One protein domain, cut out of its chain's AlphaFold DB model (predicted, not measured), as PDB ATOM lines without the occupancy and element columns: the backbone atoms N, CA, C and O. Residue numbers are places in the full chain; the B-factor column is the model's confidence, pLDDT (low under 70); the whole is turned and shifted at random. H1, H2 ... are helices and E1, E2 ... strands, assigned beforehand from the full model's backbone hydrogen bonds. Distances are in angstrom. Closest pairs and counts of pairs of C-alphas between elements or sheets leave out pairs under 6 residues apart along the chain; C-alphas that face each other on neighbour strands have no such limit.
ATOM      1  N   PHE A   8     -21.707 -14.423  -7.994       47.44
ATOM      2  CA  PHE A   8     -21.101 -15.660  -8.481       47.44
ATOM      3  C   PHE A   8     -20.531 -16.542  -7.363       47.44
ATOM      4  O   PHE A   8     -20.691 -17.753  -7.418       47.44
ATOM      5  N   TYR A   9     -19.901 -15.962  -6.332       47.53
ATOM      6  CA  TYR A   9     -19.202 -16.743  -5.300       47.53
ATOM      7  C   TYR A   9     -20.170 -17.570  -4.441       47.53
ATOM      8  O   TYR A   9     -19.887 -18.715  -4.094       47.53
ATOM      9  N   LEU A  10     -21.345 -17.008  -4.148       41.38
ATOM     10  CA  LEU A  10     -22.403 -17.711  -3.423       41.38
ATOM     11  C   LEU A  10     -23.034 -18.808  -4.288       41.38
ATOM     12  O   LEU A  10     -23.224 -19.921  -3.805       41.38
ATOM     13  N   LYS A  11     -23.238 -18.534  -5.584       41.75
ATOM     14  CA  LYS A  11     -23.739 -19.514  -6.557       41.75
ATOM     15  C   LYS A  11     -22.762 -20.679  -6.761       41.75
ATOM     16  O   LYS A  11     -23.182 -21.828  -6.803       41.75
ATOM     17  N   LEU A  12     -21.460 -20.398  -6.802       38.91
ATOM     18  CA  LEU A  12     -20.399 -21.401  -6.920       38.91
ATOM     19  C   LEU A  12     -20.322 -22.288  -5.669       38.91
ATOM     20  O   LEU A  12     -20.188 -23.503  -5.771       38.91
ATOM     21  N   LYS A  13     -20.465 -21.689  -4.481       40.44
ATOM     22  CA  LYS A  13     -20.460 -22.412  -3.204       40.44
ATOM     23  C   LYS A  13     -21.703 -23.292  -3.022       40.44
ATOM     24  O   LYS A  13     -21.580 -24.389  -2.486       40.44
ATOM     25  N   GLU A  14     -22.875 -22.845  -3.478       45.94
ATOM     26  CA  GLU A  14     -24.088 -23.676  -3.509       45.94
ATOM     27  C   GLU A  14     -23.995 -24.811  -4.532       45.94
ATOM     28  O   GLU A  14     -24.395 -25.931  -4.222       45.94
ATOM     29  N   MET A  15     -23.410 -24.562  -5.709       38.16
ATOM     30  CA  MET A  15     -23.170 -25.610  -6.704       38.16
ATOM     31  C   MET A  15     -22.194 -26.663  -6.171       38.16
ATOM     32  O   MET A  15     -22.511 -27.843  -6.221       38.16
ATOM     33  N   LEU A  16     -21.082 -26.261  -5.547       41.22
ATOM     34  CA  LEU A  16     -20.118 -27.181  -4.925       41.22
ATOM     35  C   LEU A  16     -20.732 -28.035  -3.807       41.22
ATOM     36  O   LEU A  16     -20.373 -29.199  -3.657       41.22
ATOM     37  N   LYS A  17     -21.685 -27.485  -3.044       43.56
ATOM     38  CA  LYS A  17     -22.376 -28.221  -1.973       43.56
ATOM     39  C   LYS A  17     -23.329 -29.300  -2.508       43.56
ATOM     40  O   LYS A  17     -23.621 -30.246  -1.784       43.56
ATOM     41  N   ASN A  18     -23.761 -29.179  -3.765       40.09
ATOM     42  CA  ASN A  18     -24.688 -30.101  -4.427       40.09
ATOM     43  C   ASN A  18     -24.020 -30.960  -5.532       40.09
ATOM     44  O   ASN A  18     -24.693 -31.806  -6.115       40.09
ATOM     45  N   ALA A  19     -22.721 -30.773  -5.820       38.16
ATOM     46  CA  ALA A  19     -22.039 -31.288  -7.020       38.16
ATOM     47  C   ALA A  19     -21.004 -32.402  -6.782       38.16
ATOM     48  O   ALA A  19     -20.096 -32.584  -7.593       38.16
ATOM     49  N   THR A  20     -21.132 -33.207  -5.727       43.91
ATOM     50  CA  THR A  20     -20.347 -34.456  -5.639       43.91
ATOM     51  C   THR A  20     -20.655 -35.420  -6.794       43.91
ATOM     52  O   THR A  20     -19.801 -36.229  -7.148       43.91
ATOM     53  N   HIS A  21     -21.828 -35.300  -7.428       40.72
ATOM     54  CA  HIS A  21     -22.164 -36.019  -8.662       40.72
ATOM     55  C   HIS A  21     -21.690 -35.301  -9.935       40.72
ATOM     56  O   HIS A  21     -21.118 -35.932 -10.813       40.72
ATOM     57  N   THR A  22     -21.836 -33.977 -10.014       42.16
ATOM     58  CA  THR A  22     -21.589 -33.219 -11.254       42.16
ATOM     59  C   THR A  22     -20.107 -33.084 -11.606       42.16
ATOM     60  O   THR A  22     -19.769 -32.968 -12.777       42.16
ATOM     61  N   ILE A  23     -19.214 -33.108 -10.608       45.44
ATOM     62  CA  ILE A  23     -17.765 -33.083 -10.858       45.44
ATOM     63  C   ILE A  23     -17.333 -34.387 -11.531       45.44
ATOM     64  O   ILE A  23     -16.602 -34.314 -12.508       45.44
ATOM     65  N   LYS A  24     -17.835 -35.545 -11.070       42.59
ATOM     66  CA  LYS A  24     -17.561 -36.858 -11.681       42.59
ATOM     67  C   LYS A  24     -18.021 -36.919 -13.135       42.59
ATOM     68  O   LYS A  24     -17.248 -37.353 -13.983       42.59
ATOM     69  N   ASP A  25     -19.225 -36.424 -13.416       45.72
ATOM     70  CA  ASP A  25     -19.779 -36.386 -14.775       45.72
ATOM     71  C   ASP A  25     -18.939 -35.484 -15.695       45.72
ATOM     72  O   ASP A  25     -18.591 -35.883 -16.799       45.72
ATOM     73  N   ALA A  26     -18.493 -34.323 -15.204       50.12
ATOM     74  CA  ALA A  26     -17.577 -33.462 -15.952       50.12
ATOM     75  C   ALA A  26     -16.212 -34.127 -16.219       50.12
ATOM     76  O   ALA A  26     -15.579 -33.813 -17.222       50.12
ATOM     77  N   MET A  27     -15.750 -35.046 -15.357       52.16
ATOM     78  CA  MET A  27     -14.514 -35.809 -15.597       52.16
ATOM     79  C   MET A  27     -14.717 -36.871 -16.672       52.16
ATOM     80  O   MET A  27     -13.861 -37.008 -17.541       52.16
ATOM     81  N   ALA A  28     -15.840 -37.594 -16.627       49.16
ATOM     82  CA  ALA A  28     -16.202 -38.552 -17.666       49.16
ATOM     83  C   ALA A  28     -16.313 -37.847 -19.025       49.16
ATOM     84  O   ALA A  28     -15.677 -38.278 -19.982       49.16
ATOM     85  N   ASP A  29     -16.980 -36.691 -19.074       51.94
ATOM     86  CA  ASP A  29     -17.104 -35.877 -20.285       51.94
ATOM     87  C   ASP A  29     -15.742 -35.373 -20.794       51.94
ATOM     88  O   ASP A  29     -15.455 -35.475 -21.987       51.94
ATOM     89  N   LEU A  30     -14.862 -34.873 -19.913       51.38
ATOM     90  CA  LEU A  30     -13.524 -34.398 -20.302       51.38
ATOM     91  C   LEU A  30     -12.642 -35.539 -20.830       51.38
ATOM     92  O   LEU A  30     -11.793 -35.331 -21.693       51.38
ATOM     93  N   MET A  31     -12.837 -36.754 -20.316       52.66
ATOM     94  CA  MET A  31     -12.150 -37.961 -20.780       52.66
ATOM     95  C   MET A  31     -12.757 -38.546 -22.063       52.66
ATOM     96  O   MET A  31     -12.049 -39.198 -22.836       52.66
ATOM     97  N   GLU A  32     -14.047 -38.312 -22.308       50.38
ATOM     98  CA  GLU A  32     -14.732 -38.648 -23.557       50.38
ATOM     99  C   GLU A  32     -14.429 -37.645 -24.682       50.38
ATOM    100  O   GLU A  32     -14.434 -38.023 -25.863       50.38
ATOM    101  N   GLN A  33     -14.100 -36.394 -24.339       52.56
ATOM    102  CA  GLN A  33     -13.677 -35.368 -25.289       52.56
ATOM    103  C   GLN A  33     -12.333 -35.729 -25.943       52.56
ATOM    104  O   GLN A  33     -11.284 -35.818 -25.312       52.56
ATOM    105  N   GLU A  34     -12.348 -35.888 -27.271       53.56
ATOM    106  CA  GLU A  34     -11.177 -36.297 -28.072       53.56
ATOM    107  C   GLU A  34     -10.029 -35.268 -28.095       53.56
ATOM    108  O   GLU A  34      -8.945 -35.548 -28.619       53.56
ATOM    109  N   LEU A  35     -10.261 -34.070 -27.555       58.44
ATOM    110  CA  LEU A  35      -9.341 -32.941 -27.545       58.44
ATOM    111  C   LEU A  35      -9.510 -32.164 -26.236       58.44
ATOM    112  O   LEU A  35     -10.506 -31.470 -26.062       58.44
ATOM    113  N   VAL A  36      -8.520 -32.257 -25.353       69.69
ATOM    114  CA  VAL A  36      -8.446 -31.498 -24.090       69.69
ATOM    115  C   VAL A  36      -7.252 -30.546 -24.180       69.69
ATOM    116  O   VAL A  36      -6.369 -30.744 -25.009       69.69
ATOM    117  N   THR A  37      -7.192 -29.492 -23.380       82.81
ATOM    118  CA  THR A  37      -6.024 -28.605 -23.253       82.81
ATOM    119  C   THR A  37      -5.327 -28.793 -21.904       82.81
ATOM    120  O   THR A  37      -5.908 -29.267 -20.929       82.81
ATOM    121  N   ILE A  38      -4.054 -28.401 -21.806       84.69
ATOM    122  CA  ILE A  38      -3.333 -28.451 -20.523       84.69
ATOM    123  C   ILE A  38      -3.943 -27.477 -19.509       84.69
ATOM    124  O   ILE A  38      -3.915 -27.741 -18.309       84.69
ATOM    125  N   GLU A  39      -4.498 -26.362 -19.984       85.56
ATOM    126  CA  GLU A  39      -5.192 -25.386 -19.146       85.56
ATOM    127  C   GLU A  39      -6.444 -25.977 -18.485       85.56
ATOM    128  O   GLU A  39      -6.619 -25.825 -17.278       85.56
ATOM    129  N   GLU A  40      -7.254 -26.730 -19.233       82.44
ATOM    130  CA  GLU A  40      -8.432 -27.420 -18.688       82.44
ATOM    131  C   GLU A  40      -8.045 -28.466 -17.636       82.44
ATOM    132  O   GLU A  40      -8.646 -28.512 -16.563       82.44
ATOM    133  N   ILE A  41      -6.984 -29.246 -17.882       85.62
ATOM    134  CA  ILE A  41      -6.465 -30.212 -16.898       85.62
ATOM    135  C   ILE A  41      -5.962 -29.489 -15.642       85.62
ATOM    136  O   ILE A  41      -6.231 -29.920 -14.519       85.62
ATOM    137  N   ALA A  42      -5.242 -28.378 -15.807       89.00
ATOM    138  CA  ALA A  42      -4.724 -27.599 -14.689       89.00
ATOM    139  C   ALA A  42      -5.848 -27.010 -13.825       89.00
ATOM    140  O   ALA A  42      -5.755 -27.034 -12.596       89.00
ATOM    141  N   GLU A  43      -6.908 -26.496 -14.451       88.00
ATOM    142  CA  GLU A  43      -8.061 -25.954 -13.737       88.00
ATOM    143  C   GLU A  43      -8.841 -27.059 -13.020       88.00
ATOM    144  O   GLU A  43      -9.148 -26.922 -11.835       88.00
ATOM    145  N   MET A  44      -9.052 -28.201 -13.682       86.06
ATOM    146  CA  MET A  44      -9.650 -29.392 -13.079       86.06
ATOM    147  C   MET A  44      -8.886 -29.815 -11.818       86.06
ATOM    148  O   MET A  44      -9.493 -29.975 -10.760       86.06
ATOM    149  N   MET A  45      -7.555 -29.937 -11.887       90.12
ATOM    150  CA  MET A  45      -6.751 -30.294 -10.715       90.12
ATOM    151  C   MET A  45      -6.901 -29.270  -9.584       90.12
ATOM    152  O   MET A  45      -7.013 -29.661  -8.429       90.12
ATOM    153  N   LYS A  46      -6.936 -27.965  -9.873       89.94
ATOM    154  CA  LYS A  46      -7.078 -26.926  -8.832       89.94
ATOM    155  C   LYS A  46      -8.444 -26.924  -8.154       89.94
ATOM    156  O   LYS A  46      -8.530 -26.563  -6.983       89.94
ATOM    157  N   GLN A  47      -9.494 -27.264  -8.894       87.31
ATOM    158  CA  GLN A  47     -10.870 -27.221  -8.408       87.31
ATOM    159  C   GLN A  47     -11.326 -28.539  -7.770       87.31
ATOM    160  O   GLN A  47     -12.295 -28.533  -7.008       87.31
ATOM    161  N   HIS A  48     -10.651 -29.656  -8.059       84.19
ATOM    162  CA  HIS A  48     -11.056 -30.960  -7.550       84.19
ATOM    163  C   HIS A  48     -10.860 -31.055  -6.021       84.19
ATOM    164  O   HIS A  48      -9.768 -30.765  -5.523       84.19
ATOM    165  N   PRO A  49     -11.889 -31.477  -5.257       87.06
ATOM    166  CA  PRO A  49     -11.855 -31.466  -3.791       87.06
ATOM    167  C   PRO A  49     -10.799 -32.403  -3.197       87.06
ATOM    168  O   PRO A  49     -10.227 -32.089  -2.157       87.06
ATOM    169  N   ASP A  50     -10.510 -33.516  -3.876       85.50
ATOM    170  CA  ASP A  50      -9.519 -34.500  -3.421       85.50
ATOM    171  C   ASP A  50      -8.084 -34.162  -3.854       85.50
ATOM    172  O   ASP A  50      -7.162 -34.944  -3.617       85.50
ATOM    173  N   THR A  51      -7.864 -33.014  -4.505       91.56
ATOM    174  CA  THR A  51      -6.508 -32.619  -4.884       91.56
ATOM    175  C   THR A  51      -5.698 -32.252  -3.653       91.56
ATOM    176  O   THR A  51      -6.005 -31.313  -2.918       91.56
ATOM    177  N   LEU A  52      -4.589 -32.959  -3.477       95.94
ATOM    178  CA  LEU A  52      -3.585 -32.636  -2.481       95.94
ATOM    179  C   LEU A  52      -2.689 -31.522  -3.018       95.94
ATOM    180  O   LEU A  52      -2.153 -31.622  -4.123       95.94
ATOM    181  N   ILE A  53      -2.524 -30.470  -2.218       95.69
ATOM    182  CA  ILE A  53      -1.724 -29.299  -2.571       95.69
ATOM    183  C   ILE A  53      -0.562 -29.183  -1.589       95.69
ATOM    184  O   ILE A  53      -0.760 -28.951  -0.397       95.69
ATOM    185  N   GLU A  54       0.655 -29.285  -2.106       96.12
ATOM    186  CA  GLU A  54       1.890 -29.023  -1.370       96.12
ATOM    187  C   GLU A  54       2.497 -27.704  -1.857       96.12
ATOM    188  O   GLU A  54       2.419 -27.363  -3.038       96.12
ATOM    189  N   GLN A  55       3.113 -26.939  -0.957       95.12
ATOM    190  CA  GLN A  55       3.770 -25.679  -1.304       95.12
ATOM    191  C   GLN A  55       5.193 -25.650  -0.759       95.12
ATOM    192  O   GLN A  55       5.422 -25.952   0.411       95.12
ATOM    193  N   GLN A  56       6.135 -25.197  -1.585       94.88
ATOM    194  CA  GLN A  56       7.528 -25.012  -1.191       94.88
ATOM    195  C   GLN A  56       8.070 -23.683  -1.712       94.88
ATOM    196  O   GLN A  56       7.852 -23.321  -2.867       94.88
ATOM    197  N   THR A  57       8.808 -22.957  -0.872       94.50
ATOM    198  CA  THR A  57       9.522 -21.743  -1.284       94.50
ATOM    199  C   THR A  57      11.016 -22.034  -1.372       94.50
ATOM    200  O   THR A  57      11.644 -22.374  -0.373       94.50
ATOM    201  N   LEU A  58      11.587 -21.884  -2.566       91.56
ATOM    202  CA  LEU A  58      13.001 -22.113  -2.863       91.56
ATOM    203  C   LEU A  58      13.589 -20.849  -3.484       91.56
ATOM    204  O   LEU A  58      13.063 -20.348  -4.474       91.56
ATOM    205  N   LEU A  59      14.667 -20.321  -2.897       92.25
ATOM    206  CA  LEU A  59      15.340 -19.102  -3.377       92.25
ATOM    207  C   LEU A  59      14.377 -17.908  -3.570       92.25
ATOM    208  O   LEU A  59      14.499 -17.134  -4.515       92.25
ATOM    209  N   GLY A  60      13.377 -17.781  -2.692       88.62
ATOM    210  CA  GLY A  60      12.349 -16.734  -2.775       88.62
ATOM    211  C   GLY A  60      11.257 -16.976  -3.827       88.62
ATOM    212  O   GLY A  60      10.341 -16.167  -3.948       88.62
ATOM    213  N   ILE A  61      11.302 -18.091  -4.558       89.94
ATOM    214  CA  ILE A  61      10.281 -18.495  -5.528       89.94
ATOM    215  C   ILE A  61       9.362 -19.520  -4.868       89.94
ATOM    216  O   ILE A  61       9.825 -20.522  -4.330       89.94
ATOM    217  N   THR A  62       8.053 -19.272  -4.902       93.06
ATOM    218  CA  THR A  62       7.059 -20.204  -4.353       93.06
ATOM    219  C   THR A  62       6.514 -21.107  -5.449       93.06
ATOM    220  O   THR A  62       5.986 -20.625  -6.454       93.06
ATOM    221  N   TYR A  63       6.624 -22.409  -5.219       94.62
ATOM    222  CA  TYR A  63       6.106 -23.479  -6.057       94.62
ATOM    223  C   TYR A  63       4.918 -24.144  -5.371       94.62
ATOM    224  O   TYR A  63       4.906 -24.268  -4.142       94.62
ATOM    225  N   ARG A  64       3.932 -24.575  -6.159       95.81
ATOM    226  CA  ARG A  64       2.846 -25.443  -5.690       95.81
ATOM    227  C   ARG A  64       2.797 -26.712  -6.516       95.81
ATOM    228  O   ARG A  64       2.900 -26.652  -7.742       95.81
ATOM    229  N   PHE A  65       2.600 -27.818  -5.819       97.06
ATOM    230  CA  PHE A  65       2.525 -29.162  -6.360       97.06
ATOM    231  C   PHE A  65       1.130 -29.701  -6.087       97.06
ATOM    232  O   PHE A  65       0.684 -29.728  -4.942       97.06
ATOM    233  N   TYR A  66       0.445 -30.098  -7.147       96.38
ATOM    234  CA  TYR A  66      -0.906 -30.626  -7.102       96.38
ATOM    235  C   TYR A  66      -0.839 -32.111  -7.435       96.38
ATOM    236  O   TYR A  66      -0.250 -32.488  -8.451       96.38
ATOM    237  N   ARG A  67      -1.431 -32.947  -6.586       95.31
ATOM    238  CA  ARG A  67      -1.534 -34.396  -6.778       95.31
ATOM    239  C   ARG A  67      -2.993 -34.793  -6.686       95.31
ATOM    240  O   ARG A  67      -3.669 -34.428  -5.729       95.31
ATOM    241  N   LEU A  68      -3.456 -35.553  -7.664       89.38
ATOM    242  CA  LEU A  68      -4.822 -36.047  -7.699       89.38
ATOM    243  C   LEU A  68      -4.813 -37.478  -8.220       89.38
ATOM    244  O   LEU A  68      -4.139 -37.781  -9.202       89.38
ATOM    245  N   THR A  69      -5.558 -38.353  -7.559       84.88
ATOM    246  CA  THR A  69      -5.782 -39.720  -8.022       84.88
ATOM    247  C   THR A  69      -7.271 -39.919  -8.201       84.88
ATOM    248  O   THR A  69      -8.037 -39.697  -7.268       84.88
ATOM    249  N   ILE A  70      -7.669 -40.319  -9.403       76.44
ATOM    250  CA  ILE A  70      -9.055 -40.633  -9.740       76.44
ATOM    251  C   ILE A  70      -9.045 -42.023 -10.343       76.44
ATOM    252  O   ILE A  70      -8.409 -42.248 -11.373       76.44
ATOM    253  N   GLU A  71      -9.718 -42.953  -9.669       77.25
ATOM    254  CA  GLU A  71      -9.715 -44.369 -10.035       77.25
ATOM    255  C   GLU A  71      -8.271 -44.889 -10.194       77.25
ATOM    256  O   GLU A  71      -7.511 -44.893  -9.227       77.25
ATOM    257  N   ASN A  72      -7.874 -45.272 -11.411       72.88
ATOM    258  CA  ASN A  72      -6.545 -45.799 -11.729       72.88
ATOM    259  C   ASN A  72      -5.611 -44.767 -12.388       72.88
ATOM    260  O   ASN A  72      -4.561 -45.142 -12.914       72.88
ATOM    261  N   MET A  73      -5.974 -43.481 -12.389       75.88
ATOM    262  CA  MET A  73      -5.171 -42.412 -12.983       75.88
ATOM    263  C   MET A  73      -4.565 -41.501 -11.930       75.88
ATOM    264  O   MET A  73      -5.255 -40.954 -11.069       75.88
ATOM    265  N   ALA A  74      -3.258 -41.303 -12.044       85.44
ATOM    266  CA  ALA A  74      -2.499 -40.359 -11.250       85.44
ATOM    267  C   ALA A  74      -2.228 -39.101 -12.076       85.44
ATOM    268  O   ALA A  74      -1.676 -39.175 -13.173       85.44
ATOM    269  N   PHE A  75      -2.587 -37.953 -11.516       90.12
ATOM    270  CA  PHE A  75      -2.347 -36.628 -12.065       90.12
ATOM    271  C   PHE A  75      -1.359 -35.886 -11.176       90.12
ATOM    272  O   PHE A  75      -1.450 -35.910  -9.942       90.12
ATOM    273  N   TYR A  76      -0.436 -35.179 -11.812       94.69
ATOM    274  CA  TYR A  76       0.537 -34.346 -11.136       94.69
ATOM    275  C   TYR A  76       0.761 -33.049 -11.903       94.69
ATOM    276  O   TYR A  76       0.965 -33.057 -13.118       94.69
ATOM    277  N   MET A  77       0.749 -31.930 -11.183       96.69
ATOM    278  CA  MET A  77       1.003 -30.611 -11.747       96.69
ATOM    279  C   MET A  77       1.924 -29.797 -10.849       96.69
ATOM    280  O   MET A  77       1.738 -29.720  -9.635       96.69
ATOM    281  N   GLU A  78       2.862 -29.104 -11.483       97.19
ATOM    282  CA  GLU A  78       3.729 -28.125 -10.845       97.19
ATOM    283  C   GLU A  78       3.411 -26.733 -11.357       97.19
ATOM    284  O   GLU A  78       3.273 -26.490 -12.563       97.19
ATOM    285  N   THR A  79       3.363 -25.784 -10.434       95.88
ATOM    286  CA  THR A  79       3.186 -24.375 -10.756       95.88
ATOM    287  C   THR A  79       4.188 -23.518 -10.004       95.88
ATOM    288  O   THR A  79       4.669 -23.871  -8.926       95.88
ATOM    289  N   ARG A  80       4.466 -22.344 -10.560       93.81
ATOM    290  CA  ARG A  80       5.170 -21.259  -9.887       93.81
ATOM    291  C   ARG A  80       4.208 -20.103  -9.666       93.81
ATOM    292  O   ARG A  80       3.583 -19.628 -10.613       93.81
ATOM    293  N   VAL A  81       4.163 -19.588  -8.445       91.19
ATOM    294  CA  VAL A  81       3.403 -18.378  -8.118       91.19
ATOM    295  C   VAL A  81       4.032 -17.178  -8.836       91.19
ATOM    296  O   VAL A  81       5.241 -16.940  -8.745       91.19
ATOM    297  N   ILE A  82       3.220 -16.429  -9.583       85.56
ATOM    298  CA  ILE A  82       3.623 -15.195 -10.260       85.56
ATOM    299  C   ILE A  82       3.046 -14.007  -9.499       85.56
ATOM    300  O   ILE A  82       1.833 -13.840  -9.409       85.56
ATOM    301  N   ASN A  83       3.945 -13.133  -9.039       67.88
ATOM    302  CA  ASN A  83       3.679 -11.970  -8.188       67.88
ATOM    303  C   ASN A  83       3.170 -12.343  -6.786       67.88
ATOM    304  O   ASN A  83       2.520 -13.360  -6.579       67.88
ATOM    305  N   ASN A  84       3.380 -11.461  -5.804       58.28
ATOM    306  CA  ASN A  84       2.855 -11.628  -4.437       58.28
ATOM    307  C   ASN A  84       1.308 -11.588  -4.353       58.28
ATOM    308  O   ASN A  84       0.737 -11.550  -3.264       58.28
ATOM    309  N   LYS A  85       0.605 -11.607  -5.495       57.59
ATOM    310  CA  LYS A  85      -0.832 -11.859  -5.571       57.59
ATOM    311  C   LYS A  85      -1.034 -13.374  -5.516       57.59
ATOM    312  O   LYS A  85      -0.867 -14.051  -6.521       57.59
ATOM    313  N   LYS A  86      -1.420 -13.874  -4.337       57.16
ATOM    314  CA  LYS A  86      -1.593 -15.289  -3.928       57.16
ATOM    315  C   LYS A  86      -2.347 -16.243  -4.881       57.16
ATOM    316  O   LYS A  86      -2.419 -17.429  -4.567       57.16
ATOM    317  N   HIS A  87      -2.891 -15.766  -5.997       63.03
ATOM    318  CA  HIS A  87      -3.793 -16.513  -6.875       63.03
ATOM    319  C   HIS A  87      -3.320 -16.635  -8.326       63.03
ATOM    320  O   HIS A  87      -3.960 -17.351  -9.088       63.03
ATOM    321  N   LEU A  88      -2.239 -15.956  -8.733       80.56
ATOM    322  CA  LEU A  88      -1.723 -16.110 -10.093       80.56
ATOM    323  C   LEU A  88      -0.565 -17.106 -10.104       80.56
ATOM    324  O   LEU A  88       0.442 -16.929  -9.421       80.56
ATOM    325  N   GLU A  89      -0.711 -18.147 -10.909       89.81
ATOM    326  CA  GLU A  89       0.238 -19.246 -11.026       89.81
ATOM    327  C   GLU A  89       0.539 -19.512 -12.491       89.81
ATOM    328  O   GLU A  89      -0.362 -19.532 -13.326       89.81
ATOM    329  N   ARG A  90       1.809 -19.764 -12.796       91.81
ATOM    330  CA  ARG A  90       2.229 -20.301 -14.085       91.81
ATOM    331  C   ARG A  90       2.460 -21.789 -13.954       91.81
ATOM    332  O   ARG A  90       3.282 -22.211 -13.143       91.81
ATOM    333  N   VAL A  91       1.760 -22.550 -14.782       93.88
ATOM    334  CA  VAL A  91       1.971 -23.987 -14.944       93.88
ATOM    335  C   VAL A  91       3.363 -24.216 -15.527       93.88
ATOM    336  O   VAL A  91       3.744 -23.581 -16.513       93.88
ATOM    337  N   LEU A  92       4.133 -25.085 -14.878       94.94
ATOM    338  CA  LEU A  92       5.483 -25.473 -15.288       94.94
ATOM    339  C   LEU A  92       5.508 -26.887 -15.859       94.94
ATOM    340  O   LEU A  92       6.225 -27.163 -16.820       94.94
ATOM    341  N   PHE A  93       4.713 -27.772 -15.266       94.69
ATOM    342  CA  PHE A  93       4.693 -29.185 -15.594       94.69
ATOM    343  C   PHE A  93       3.307 -29.757 -15.324       94.69
ATOM    344  O   PHE A  93       2.694 -29.418 -14.313       94.69
ATOM    345  N   VAL A  94       2.828 -30.622 -16.213       92.50
ATOM    346  CA  VAL A  94       1.626 -31.436 -15.994       92.50
ATOM    347  C   VAL A  94       1.914 -32.824 -16.522       92.50
ATOM    348  O   VAL A  94       2.420 -32.973 -17.630       92.50
ATOM    349  N   THR A  95       1.584 -33.856 -15.766       89.62
ATOM    350  CA  THR A  95       1.612 -35.223 -16.272       89.62
ATOM    351  C   THR A  95       0.452 -36.005 -15.704       89.62
ATOM    352  O   THR A  95       0.026 -35.769 -14.573       89.62
ATOM    353  N   PHE A  96      -0.062 -36.934 -16.498       84.44
ATOM    354  CA  PHE A  96      -1.010 -37.910 -16.003       84.44
ATOM    355  C   PHE A  96      -0.850 -39.238 -16.722       84.44
ATOM    356  O   PHE A  96      -0.346 -39.313 -17.848       84.44
ATOM    357  N   GLY A  97      -1.259 -40.294 -16.040       74.62
ATOM    358  CA  GLY A  97      -1.069 -41.653 -16.498       74.62
ATOM    359  C   GLY A  97      -1.687 -42.662 -15.554       74.62
ATOM    360  O   GLY A  97      -2.165 -42.312 -14.476       74.62
ATOM    361  N   THR A  98      -1.651 -43.923 -15.959       75.75
ATOM    362  CA  THR A  98      -1.887 -45.036 -15.038       75.75
ATOM    363  C   THR A  98      -0.611 -45.327 -14.247       75.75
ATOM    364  O   THR A  98       0.451 -44.763 -14.519       75.75
ATOM    365  N   THR A  99      -0.686 -46.249 -13.290       69.12
ATOM    366  CA  THR A  99       0.499 -46.767 -12.583       69.12
ATOM    367  C   THR A  99       1.559 -47.356 -13.518       69.12
ATOM    368  O   THR A  99       2.725 -47.420 -13.144       69.12
ATOM    369  N   GLU A 100       1.169 -47.777 -14.722       66.31
ATOM    370  CA  GLU A 100       2.050 -48.462 -15.673       66.31
ATOM    371  C   GLU A 100       2.527 -47.552 -16.810       66.31
ATOM    372  O   GLU A 100       3.621 -47.743 -17.345       66.31
ATOM    373  N   HIS A 101       1.736 -46.540 -17.180       67.94
ATOM    374  CA  HIS A 101       1.994 -45.735 -18.368       67.94
ATOM    375  C   HIS A 101       1.685 -44.256 -18.156       67.94
ATOM    376  O   HIS A 101       0.555 -43.880 -17.847       67.94
ATOM    377  N   SER A 102       2.676 -43.401 -18.432       71.38
ATOM    378  CA  SER A 102       2.444 -41.967 -18.614       71.38
ATOM    379  C   SER A 102       1.697 -41.748 -19.927       71.38
ATOM    380  O   SER A 102       2.217 -42.055 -20.999       71.38
ATOM    381  N   LEU A 103       0.489 -41.201 -19.839       72.50
ATOM    382  CA  LEU A 103      -0.366 -40.917 -20.992       72.50
ATOM    383  C   LEU A 103      -0.031 -39.558 -21.597       72.50
ATOM    384  O   LEU A 103      -0.107 -39.374 -22.812       72.50
ATOM    385  N   LEU A 104       0.379 -38.617 -20.747       82.88
ATOM    386  CA  LEU A 104       0.761 -37.290 -21.176       82.88
ATOM    387  C   LEU A 104       1.783 -36.662 -20.244       82.88
ATOM    388  O   LEU A 104       1.699 -36.787 -19.022       82.88
ATOM    389  N   THR A 105       2.695 -35.900 -20.835       86.94
ATOM    390  CA  THR A 105       3.594 -35.019 -20.107       86.94
ATOM    391  C   THR A 105       3.727 -33.696 -20.846       86.94
ATOM    392  O   THR A 105       4.191 -33.657 -21.981       86.94
ATOM    393  N   TYR A 106       3.362 -32.616 -20.174       89.31
ATOM    394  CA  TYR A 106       3.576 -31.238 -20.576       89.31
ATOM    395  C   TYR A 106       4.719 -30.621 -19.775       89.31
ATOM    396  O   TYR A 106       4.818 -30.804 -18.559       89.31
ATOM    397  N   ARG A 107       5.550 -29.837 -20.461       91.88
ATOM    398  CA  ARG A 107       6.636 -29.037 -19.889       91.88
ATOM    399  C   ARG A 107       6.542 -27.626 -20.446       91.88
ATOM    400  O   ARG A 107       6.515 -27.446 -21.656       91.88
ATOM    401  N   SER A 108       6.557 -26.613 -19.587       88.94
ATOM    402  CA  SER A 108       6.381 -25.217 -20.014       88.94
ATOM    403  C   SER A 108       7.537 -24.637 -20.826       88.94
ATOM    404  O   SER A 108       7.437 -23.510 -21.302       88.94
ATOM    405  N   TYR A 109       8.656 -25.352 -20.881       85.94
ATOM    406  CA  TYR A 109       9.844 -25.008 -21.661       85.94
ATOM    407  C   TYR A 109       9.945 -25.816 -22.962       85.94
ATOM    408  O   TYR A 109      10.931 -25.683 -23.678       85.94
ATOM    409  N   ASP A 110       8.975 -26.691 -23.240       84.19
ATOM    410  CA  ASP A 110       8.892 -27.382 -24.520       84.19
ATOM    411  C   ASP A 110       8.183 -26.474 -25.529       84.19
ATOM    412  O   ASP A 110       6.969 -26.276 -25.462       84.19
ATOM    413  N   ASP A 111       8.948 -25.923 -26.469       76.50
ATOM    414  CA  ASP A 111       8.448 -24.990 -27.484       76.50
ATOM    415  C   ASP A 111       7.391 -25.614 -28.417       76.50
ATOM    416  O   ASP A 111       6.658 -24.894 -29.103       76.50
ATOM    417  N   GLN A 112       7.276 -26.947 -28.456       75.94
ATOM    418  CA  GLN A 112       6.280 -27.657 -29.265       75.94
ATOM    419  C   GLN A 112       4.909 -27.764 -28.576       75.94
ATOM    420  O   GLN A 112       3.909 -28.084 -29.238       75.94
ATOM    421  N   MET A 113       4.830 -27.483 -27.269       67.50
ATOM    422  CA  MET A 113       3.612 -27.600 -26.467       67.50
ATOM    423  C   MET A 113       3.145 -26.249 -25.917       67.50
ATOM    424  O   MET A 113       3.902 -25.478 -25.338       67.50
ATOM    425  N   GLN A 114       1.847 -25.971 -26.048       77.06
ATOM    426  CA  GLN A 114       1.230 -24.734 -25.563       77.06
ATOM    427  C   GLN A 114       0.035 -25.065 -24.671       77.06
ATOM    428  O   GLN A 114      -0.670 -26.037 -24.932       77.06
ATOM    429  N   LEU A 115      -0.196 -24.252 -23.633       78.56
ATOM    430  CA  LEU A 115      -1.237 -24.509 -22.626       78.56
ATOM    431  C   LEU A 115      -2.644 -24.605 -23.228       78.56
ATOM    432  O   LEU A 115      -3.418 -25.471 -22.836       78.56
ATOM    433  N   ASN A 116      -2.929 -23.738 -24.196       78.38
ATOM    434  CA  ASN A 116      -4.220 -23.566 -24.858       78.38
ATOM    435  C   ASN A 116      -4.347 -24.356 -26.172       78.38
ATOM    436  O   ASN A 116      -5.348 -24.225 -26.874       78.38
ATOM    437  N   LYS A 117      -3.324 -25.128 -26.556       75.06
ATOM    438  CA  LYS A 117      -3.371 -25.936 -27.774       75.06
ATOM    439  C   LYS A 117      -4.057 -27.264 -27.450       75.06
ATOM    440  O   LYS A 117      -3.561 -27.978 -26.579       75.06
ATOM    441  N   PRO A 118      -5.144 -27.624 -28.156       72.25
ATOM    442  CA  PRO A 118      -5.789 -28.910 -27.957       72.25
ATOM    443  C   PRO A 118      -4.814 -30.050 -28.245       72.25
ATOM    444  O   PRO A 118      -4.133 -30.075 -29.277       72.25
ATOM    445  N   ILE A 119      -4.751 -30.991 -27.318       66.56
ATOM    446  CA  ILE A 119      -3.928 -32.192 -27.378       66.56
ATOM    447  C   ILE A 119      -4.857 -33.390 -27.546       66.56
ATOM    448  O   ILE A 119      -5.858 -33.536 -26.845       66.56
ATOM    449  N   LYS A 120      -4.523 -34.264 -28.501       62.00
ATOM    450  CA  LYS A 120      -5.185 -35.562 -28.612       62.00
ATOM    451  C   LYS A 120      -4.687 -36.429 -27.480       62.00
ATOM    452  O   LYS A 120      -3.520 -36.823 -27.471       62.00
ATOM    453  N   VAL A 121      -5.570 -36.735 -26.546       57.19
ATOM    454  CA  VAL A 121      -5.274 -37.756 -25.560       57.19
ATOM    455  C   VAL A 121      -5.403 -39.101 -26.280       57.19
ATOM    456  O   VAL A 121      -6.456 -39.419 -26.824       57.19
ATOM    457  N   ASN A 122      -4.289 -39.823 -26.436       48.47
ATOM    458  CA  ASN A 122      -4.210 -40.989 -27.321       48.47
ATOM    459  C   ASN A 122      -5.316 -42.022 -27.009       48.47
ATOM    460  O   ASN A 122      -5.585 -42.327 -25.847       48.47
ATOM    461  N   ASN A 123      -5.917 -42.598 -28.056       42.09
ATOM    462  CA  ASN A 123      -7.090 -43.482 -28.013       42.09
ATOM    463  C   ASN A 123      -6.924 -44.754 -27.156       42.09
ATOM    464  O   ASN A 123      -7.908 -45.447 -26.909       42.09
ATOM    465  N   THR A 124      -5.719 -45.059 -26.663       41.59
ATOM    466  CA  THR A 124      -5.453 -46.150 -25.709       41.59
ATOM    467  C   THR A 124      -6.249 -45.997 -24.398       41.59
ATOM    468  O   THR A 124      -6.545 -46.996 -23.743       41.59
ATOM    469  N   ILE A 125      -6.668 -44.772 -24.047       47.28
ATOM    470  CA  ILE A 125      -7.475 -44.472 -22.848       47.28
ATOM    471  C   ILE A 125      -8.900 -45.020 -22.945       47.28
ATOM    472  O   ILE A 125      -9.400 -45.555 -21.958       47.28
ATOM    473  N   LYS A 126      -9.538 -44.967 -24.125       42.91
ATOM    474  CA  LYS A 126     -10.910 -45.478 -24.301       42.91
ATOM    475  C   LYS A 126     -10.996 -46.984 -24.029       42.91
ATOM    476  O   LYS A 126     -12.019 -47.446 -23.545       42.91
ATOM    477  N   THR A 127      -9.931 -47.744 -24.291       38.12
ATOM    478  CA  THR A 127      -9.847 -49.175 -23.948       38.12
ATOM    479  C   THR A 127      -9.524 -49.418 -22.472       38.12
ATOM    480  O   THR A 127     -10.169 -50.249 -21.851       38.12
ATOM    481  N   LEU A 128      -8.600 -48.659 -21.871       39.19
ATOM    482  CA  LEU A 128      -8.175 -48.889 -20.480       39.19
ATOM    483  C   LEU A 128      -9.217 -48.454 -19.435       39.19
ATOM    484  O   LEU A 128      -9.366 -49.114 -18.409       39.19
ATOM    485  N   VAL A 129      -9.954 -47.370 -19.697       46.03
ATOM    486  CA  VAL A 129     -11.055 -46.913 -18.829       46.03
ATOM    487  C   VAL A 129     -12.249 -47.863 -18.938       46.03
ATOM    488  O   VAL A 129     -12.841 -48.229 -17.927       46.03
ATOM    489  N   LYS A 130     -12.555 -48.347 -20.148       43.00
ATOM    490  CA  LYS A 130     -13.642 -49.305 -20.373       43.00
ATOM    491  C   LYS A 130     -13.381 -50.649 -19.679       43.00
ATOM    492  O   LYS A 130     -14.275 -51.168 -19.018       43.00
ATOM    493  N   ASP A 131     -12.140 -51.136 -19.712       37.62
ATOM    494  CA  ASP A 131     -11.735 -52.366 -19.017       37.62
ATOM    495  C   ASP A 131     -11.713 -52.217 -17.479       37.62
ATOM    496  O   ASP A 131     -11.930 -53.189 -16.751       37.62
ATOM    497  N   GLY A 132     -11.448 -51.010 -16.959       38.00
ATOM    498  CA  GLY A 132     -11.471 -50.710 -15.521       38.00
ATOM    499  C   GLY A 132     -12.886 -50.594 -14.942       38.00
ATOM    500  O   GLY A 132     -13.144 -51.074 -13.833       38.00
ATOM    501  N   ILE A 133     -13.815 -50.023 -15.715       40.69
ATOM    502  CA  ILE A 133     -15.233 -49.925 -15.348       40.69
ATOM    503  C   ILE A 133     -15.886 -51.315 -15.373       40.69
ATOM    504  O   ILE A 133     -16.613 -51.654 -14.443       40.69
ATOM    505  N   GLU A 134     -15.581 -52.170 -16.357       35.84
ATOM    506  CA  GLU A 134     -16.157 -53.525 -16.435       35.84
ATOM    507  C   GLU A 134     -15.689 -54.460 -15.303       35.84
ATOM    508  O   GLU A 134     -16.460 -55.300 -14.839       35.84
ATOM    509  N   LYS A 135     -14.465 -54.292 -14.781       35.50
ATOM    510  CA  LYS A 135     -13.937 -55.134 -13.686       35.50
ATOM    511  C   LYS A 135     -14.427 -54.763 -12.285       35.50
ATOM    512  O   LYS A 135     -14.144 -55.500 -11.347       35.50
ATOM    513  N   SER A 136     -15.163 -53.664 -12.132       33.97
ATOM    514  CA  SER A 136     -15.727 -53.243 -10.838       33.97
ATOM    515  C   SER A 136     -17.155 -53.767 -10.596       33.97
ATOM    516  O   SER A 136     -17.730 -53.503  -9.540       33.97
TER     517      SER A 136
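Overview. This is residues 8 to 136 of the 138 residues of the protein "Prophage DNA circulation protein" of Anoxybacillus calidus (UniProt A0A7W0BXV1). A twisted wall of five antiparallel strands has the helix H3 across one face, while H2 and H1 lead away from H3 as an arm whose residues 8 to 15 stick out. H4 lies out near one end of the sheet and only grazes it. The printed part has 129 residues, with four named helices and five named strands in the order H1 H2 H3 E1 E2 E3 E4 E5 H4; the strands stand side by side in that same order, and the class is mixed, helices and strands. The whole is compact, with a radius of gyration of the C-alphas of 15.8 A, and spans 48 by 40 by 24 A.

Along the chain. Find C-alpha 8 at (-21.101, -15.660, -8.481), where H1 begins; it runs to residue 18, 15.4 A away. H2 takes residues 22 to 32, 15.1 A, and H3 residues 38 to 47, 14.3 A. From C-alpha 52 at (-3.585, -32.636, -2.481), E1 runs to residue 58, 19.6 A. Then come E2, residues 61 to 70, 29.7 A; E3, residues 73 to 81, 26.0 A; E4, residues 89 to 98, 26.2 A, which bends by 60 degrees at residue 92; and E5, residues 102 to 107, 13.7 A. H4, residues 124 to 134, 16.0 A, ends at C-alpha 134, (-16.157, -53.525, -16.435).

Arrangement. Begin with the sheet, a meander, each strand the antiparallel neighbour of the one before; each neighbour pair is a hairpin. Look for N 54 and O 65, 2.9 A, between E1 and E2; N 66 and O 77, 2.8 A, between E2 and E3; N 76 and O 95, 2.9 A, between E3 and E4; and N 106 and O 94, 2.7 A, between E4 and E5. H3 on one face makes two layers, a helix layer and a sheet; its height over the sheet is 8.8 A, and it runs across the strands, at 88 degrees to E3 on the local plane. The closest C-alphas of H3 and E3 are those of Ala 42 and Met 77, 7.1 A. H2 is near H3, with 8 pairs of C-alphas within 10 A, and is not on the sheet. H4 grazes the sheet with residues 124 to 129; H2 and H4 are close but not clearly touching, Glu 32 and Lys 126 having the closest C-alphas, 7.9 A. H1 is apart from H2. Every O i to N i+4 pair is within hydrogen-bond range in H1, H2 and H3, and 6 of 7 in H4.

Size, cuts and confidence. The C-alphas farthest apart, those of Gly 60 and Glu 134, are 48.5 A apart. The printed part has no cut; the one long link is E5 to H4, residues 108 to 123. The mean pLDDT of the printed part is 70.5, and residues 8 to 36 and 119 to 136 are among those under 70.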